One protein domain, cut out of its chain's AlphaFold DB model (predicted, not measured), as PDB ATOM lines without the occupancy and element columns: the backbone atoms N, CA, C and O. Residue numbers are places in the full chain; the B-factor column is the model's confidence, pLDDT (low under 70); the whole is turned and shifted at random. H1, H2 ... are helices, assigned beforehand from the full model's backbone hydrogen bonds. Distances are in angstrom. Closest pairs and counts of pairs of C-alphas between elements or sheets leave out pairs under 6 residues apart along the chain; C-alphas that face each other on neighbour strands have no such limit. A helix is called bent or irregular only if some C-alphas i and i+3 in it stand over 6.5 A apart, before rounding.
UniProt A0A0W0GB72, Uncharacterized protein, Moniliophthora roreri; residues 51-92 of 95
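What this domain is: This is residues 51 to 92 of the 95 residues of an uncharacterized protein of Moniliophthora roreri (UniProt A0A0W0GB72). What is the shape? It is an open zigzag of three helices: H1, a loop, H2 folding back beside H1, then H3, which meets H2 in a V-shaped corner, with residues 87 to 92 sticking out. How large is it? The 42 printed residues, all helix by class, with no named strand, are only just compact, close to loose, with a radius of gyration of the C-alphas of 10.6 A and spans of 28 by 19 by 12 A.

How they stand to each other: Which helices are near? H1, residues 51 to 58, and H2, residues 67 to 77, are near each other, at closest 8.4 A between C-alphas. Which touch? H3, residues 79 to 91, touches H2 only at the corner, with residues 81 to 85 alone; the closest C-alphas, of Asp 75 and Gly 82, are 3.8 A apart. They run opposite ways at a steep tilt of 52 degrees. Are the backbones paired? Every O i to N i+4 pair is within hydrogen-bond range in H1 and H3, and 5 of 7 in H2.

Where its parts are: Where does H1 begin? C-alpha 51 is at (356.169, 222.408, 259.824), and H1 measures 10.4 A. What of H2? It measures 14.4 A and is irregular, but only just: C-alphas 69 and 72 are 6.9 A apart. Where does H3 end? After 18.2 A, at C-alpha 91, (362.960, 246.541, 263.289).

The domain as a whole: Is it continuous? The printed part has no cut; link H1 to H2 is short, H2 to H3 tight. Where is confidence low? Thr 64 is under 70.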
ATOM      1  N   ARG A  51     356.132 221.263 260.736       87.38
ATOM      2  CA  ARG A  51     356.169 222.408 259.824       87.38
ATOM      3  C   ARG A  51     355.601 222.066 258.450       87.38
ATOM      4  O   ARG A  51     354.862 222.879 257.916       87.38
ATOM      5  N   ALA A  52     355.933 220.900 257.892       90.69
ATOM      6  CA  ALA A  52     355.402 220.479 256.597       90.69
ATOM      7  C   ALA A  52     353.879 220.306 256.651       90.69
ATOM      8  O   ALA A  52     353.193 220.806 255.765       90.69
ATOM      9  N   VAL A  53     353.361 219.672 257.711       91.00
ATOM     10  CA  VAL A  53     351.914 219.506 257.933       91.00
ATOM     11  C   VAL A  53     351.221 220.864 257.989       91.00
ATOM     12  O   VAL A  53     350.256 221.093 257.266       91.00
ATOM     13  N   VAL A  54     351.739 221.785 258.802       89.69
ATOM     14  CA  VAL A  54     351.141 223.113 258.972       89.69
ATOM     15  C   VAL A  54     351.174 223.886 257.656       89.69
ATOM     16  O   VAL A  54     350.144 224.387 257.225       89.69
ATOM     17  N   THR A  55     352.312 223.932 256.958       88.81
ATOM     18  CA  THR A  55     352.416 224.697 255.705       88.81
ATOM     19  C   THR A  55     351.598 224.113 254.553       88.81
ATOM     20  O   THR A  55     351.134 224.872 253.707       88.81
ATOM     21  N   ASP A  56     351.402 222.793 254.512       90.94
ATOM     22  CA  ASP A  56     350.546 222.146 253.510       90.94
ATOM     23  C   ASP A  56     349.065 222.455 253.758       90.94
ATOM     24  O   ASP A  56     348.335 222.748 252.816       90.94
ATOM     25  N   LEU A  57     348.644 222.492 255.029       88.94
ATOM     26  CA  LEU A  57     347.293 222.916 255.409       88.94
ATOM     27  C   LEU A  57     347.052 224.405 255.142       88.94
ATOM     28  O   LEU A  57     345.947 224.779 254.760       88.94
ATOM     29  N   MET A  58     348.070 225.249 255.338       88.75
ATOM     30  CA  MET A  58     347.981 226.683 255.055       88.75
ATOM     31  C   MET A  58     347.832 226.966 253.557       88.75
ATOM     32  O   MET A  58     347.058 227.841 253.180       88.75
ATOM     33  N   GLY A  59     348.588 226.264 252.704       87.75
ATOM     34  CA  GLY A  59     348.590 226.427 251.245       87.75
ATOM     35  C   GLY A  59     349.189 227.754 250.744       87.75
ATOM     36  O   GLY A  59     350.096 227.746 249.911       87.75
ATOM     37  N   ASP A  60     348.721 228.895 251.256       88.88
ATOM     38  CA  ASP A  60     349.187 230.247 250.934       88.88
ATOM     39  C   ASP A  60     349.258 231.114 252.205       88.88
ATOM     40  O   ASP A  60     348.311 231.209 252.983       88.88
ATOM     41  N   TRP A  61     350.374 231.825 252.385       86.38
ATOM     42  CA  TRP A  61     350.594 232.752 253.501       86.38
ATOM     43  C   TRP A  61     349.573 233.894 253.578       86.38
ATOM     44  O   TRP A  61     349.418 234.497 254.640       86.38
ATOM     45  N   ARG A  62     348.910 234.211 252.461       86.75
ATOM     46  CA  ARG A  62     347.971 235.333 252.313       86.75
ATOM     47  C   ARG A  62     346.510 234.951 252.550       86.75
ATOM     48  O   ARG A  62     345.668 235.844 252.600       86.75
ATOM     49  N   GLN A  63     346.190 233.661 252.612       81.12
ATOM     50  CA  GLN A  63     344.812 233.178 252.740       81.12
ATOM     51  C   GLN A  63     344.389 233.037 254.210       81.12
ATOM     52  O   GLN A  63     345.194 233.219 255.119       81.12
ATOM     53  N   THR A  64     343.108 232.748 254.453       68.50
ATOM     54  CA  THR A  64     342.600 232.338 255.774       68.50
ATOM     55  C   THR A  64     343.270 231.014 256.169       68.50
ATOM     56  O   THR A  64     343.413 230.147 255.314       68.50
ATOM     57  N   LEU A  65     343.706 230.880 257.425       72.88
ATOM     58  CA  LEU A  65     344.760 229.995 257.967       72.88
ATOM     59  C   LEU A  65     346.211 230.405 257.655       72.88
ATOM     60  O   LEU A  65     347.138 229.765 258.140       72.88
ATOM     61  N   GLY A  66     346.435 231.483 256.903       80.44
ATOM     62  CA  GLY A  66     347.753 232.034 256.590       80.44
ATOM     63  C   GLY A  66     348.420 232.773 257.759       80.44
ATOM     64  O   GLY A  66     348.019 232.667 258.919       80.44
ATOM     65  N   TYR A  67     349.436 233.584 257.443       81.88
ATOM     66  CA  TYR A  67     350.305 234.244 258.430       81.88
ATOM     67  C   TYR A  67     349.576 234.955 259.593       81.88
ATOM     68  O   TYR A  67     350.003 234.771 260.736       81.88
ATOM     69  N   PRO A  68     348.494 235.734 259.376       80.69
ATOM     70  CA  PRO A  68     347.858 236.488 260.458       80.69
ATOM     71  C   PRO A  68     347.324 235.594 261.582       80.69
ATOM     72  O   PRO A  68     347.400 235.964 262.750       80.69
ATOM     73  N   GLU A  69     346.835 234.404 261.240       83.31
ATOM     74  CA  GLU A  69     346.195 233.473 262.174       83.31
ATOM     75  C   GLU A  69     347.183 232.412 262.677       83.31
ATOM     76  O   GLU A  69     347.137 232.024 263.843       83.31
ATOM     77  N   SER A  70     348.127 231.985 261.829       85.12
ATOM     78  CA  SER A  70     349.137 230.981 262.176       85.12
ATOM     79  C   SER A  70     350.329 231.547 262.955       85.12
ATOM     80  O   SER A  70     351.108 230.778 263.518       85.12
ATOM     81  N   SER A  71     350.534 232.871 262.952       84.62
ATOM     82  CA  SER A  71     351.725 233.505 263.547       84.62
ATOM     83  C   SER A  71     351.908 233.159 265.025       84.62
ATOM     84  O   SER A  71     353.006 232.795 265.434       84.62
ATOM     85  N   SER A  72     350.830 233.166 265.813       87.44
ATOM     86  CA  SER A  72     350.865 232.794 267.233       87.44
ATOM     87  C   SER A  72     351.288 231.336 267.452       87.44
ATOM     88  O   SER A  72     352.079 231.045 268.348       87.44
ATOM     89  N   TYR A  73     350.817 230.426 266.598       89.50
ATOM     90  CA  TYR A  73     351.195 229.017 266.633       89.50
ATOM     91  C   TYR A  73     352.682 228.833 266.286       89.50
ATOM     92  O   TYR A  73     353.401 228.116 266.988       89.50
ATOM     93  N   PHE A  74     353.182 229.520 265.252       89.00
ATOM     94  CA  PHE A  74     354.602 229.454 264.906       89.00
ATOM     95  C   PHE A  74     355.504 230.070 265.983       89.00
ATOM     96  O   PHE A  74     356.554 229.502 266.278       89.00
ATOM     97  N   ASP A  75     355.099 231.175 266.608       90.00
ATOM     98  CA  ASP A  75     355.843 231.793 267.712       90.00
ATOM     99  C   ASP A  75     355.968 230.849 268.921       90.00
ATOM    100  O   ASP A  75     357.035 230.747 269.531       90.00
ATOM    101  N   GLN A  76     354.900 230.103 269.224       91.06
ATOM    102  CA  GLN A  76     354.844 229.179 270.353       91.06
ATOM    103  C   GLN A  76     355.653 227.893 270.128       91.06
ATOM    104  O   GLN A  76     356.392 227.469 271.019       91.06
ATOM    105  N   TYR A  77     355.495 227.247 268.968       91.19
ATOM    106  CA  TYR A  77     356.042 225.904 268.726       91.19
ATOM    107  C   TYR A  77     357.343 225.900 267.913       91.19
ATOM    108  O   TYR A  77     358.088 224.921 267.956       91.19
ATOM    109  N   PHE A  78     357.674 227.001 267.231       91.06
ATOM    110  CA  PHE A  78     358.905 227.154 266.452       91.06
ATOM    111  C   PHE A  78     359.727 228.342 266.984       91.06
ATOM    112  O   PHE A  78     359.740 229.415 266.383       91.06
ATOM    113  N   PRO A  79     360.488 228.174 268.086       89.12
ATOM    114  CA  PRO A  79     361.108 229.290 268.813       89.12
ATOM    115  C   PRO A  79     362.090 230.118 267.975       89.12
ATOM    116  O   PRO A  79     362.205 231.329 268.166       89.12
ATOM    117  N   VAL A  80     362.781 229.487 267.020       91.25
ATOM    118  CA  VAL A  80     363.661 230.191 266.072       91.25
ATOM    119  C   VAL A  80     362.847 231.095 265.147       91.25
ATOM    120  O   VAL A  80     363.247 232.229 264.897       91.25
ATOM    121  N   TYR A  81     361.692 230.621 264.675       88.25
ATOM    122  CA  TYR A  81     360.789 231.414 263.847       88.25
ATOM    123  C   TYR A  81     360.212 232.587 264.644       88.25
ATOM    124  O   TYR A  81     360.317 233.729 264.205       88.25
ATOM    125  N   GLY A  82     359.720 232.327 265.858       89.44
ATOM    126  CA  GLY A  82     359.216 233.366 266.756       89.44
ATOM    127  C   GLY A  82     360.254 234.443 267.085       89.44
ATOM    128  O   GLY A  82     359.965 235.636 267.069       89.44
ATOM    129  N   MET A  83     361.514 234.055 267.309       93.06
ATOM    130  CA  MET A  83     362.607 235.015 267.505       93.06
ATOM    131  C   MET A  83     362.793 235.933 266.289       93.06
ATOM    132  O   MET A  83     362.905 237.148 266.455       93.06
ATOM    133  N   VAL A  84     362.826 235.369 265.078       91.38
ATOM    134  CA  VAL A  84     362.962 236.146 263.836       91.38
ATOM    135  C   VAL A  84     361.772 237.084 263.658       91.38
ATOM    136  O   VAL A  84     361.962 238.260 263.353       91.38
ATOM    137  N   GLU A  85     360.560 236.596 263.904       89.81
ATOM    138  CA  GLU A  85     359.335 237.377 263.783       89.81
ATOM    139  C   GLU A  85     359.304 238.566 264.751       89.81
ATOM    140  O   GLU A  85     359.011 239.692 264.344       89.81
ATOM    141  N   ARG A  86     359.638 238.350 266.027       89.19
ATOM    142  CA  ARG A  86     359.690 239.428 267.024       89.19
ATOM    143  C   ARG A  86     360.744 240.473 266.665       89.19
ATOM    144  O   ARG A  86     360.455 241.664 266.728       89.19
ATOM    145  N   ASN A  87     361.929 240.044 266.227       91.69
ATOM    146  CA  ASN A  87     362.979 240.962 265.777       91.69
ATOM    147  C   ASN A  87     362.541 241.767 264.547       91.69
ATOM    148  O   ASN A  87     362.783 242.970 264.488       91.69
ATOM    149  N   PHE A  88     361.858 241.128 263.594       89.50
ATOM    150  CA  PHE A  88     361.302 241.805 262.426       89.50
ATOM    151  C   PHE A  88     360.269 242.866 262.827       89.50
ATOM    152  O   PHE A  88     360.364 243.995 262.362       89.50
ATOM    153  N   LYS A  89     359.339 242.548 263.737       86.88
ATOM    154  CA  LYS A  89     358.324 243.500 264.230       86.88
ATOM    155  C   LYS A  89     358.930 244.714 264.940       86.88
ATOM    156  O   LYS A  89     358.382 245.802 264.833       86.88
ATOM    157  N   VAL A  90     360.043 244.533 265.652       90.44
ATOM    158  CA  VAL A  90     360.762 245.633 266.320       90.44
ATOM    159  C   VAL A  90     361.565 246.478 265.324       90.44
ATOM    160  O   VAL A  90     361.675 247.687 265.501       90.44
ATOM    161  N   ALA A  91     362.141 245.857 264.290       89.12
ATOM    162  CA  ALA A  91     362.960 246.541 263.289       89.12
ATOM    163  C   ALA A  91     362.140 247.206 262.170       89.12
ATOM    164  O   ALA A  91     362.623 248.143 261.531       89.12
ATOM    165  N   ALA A  92     360.928 246.716 261.903       81.06
ATOM    166  CA  ALA A  92     360.045 247.288 260.902       81.06
ATOM    167  C   ALA A  92     359.611 248.697 261.344       81.06
ATOM    168  O   ALA A  92     359.098 248.853 262.455       81.06
TER     169      ALA A  92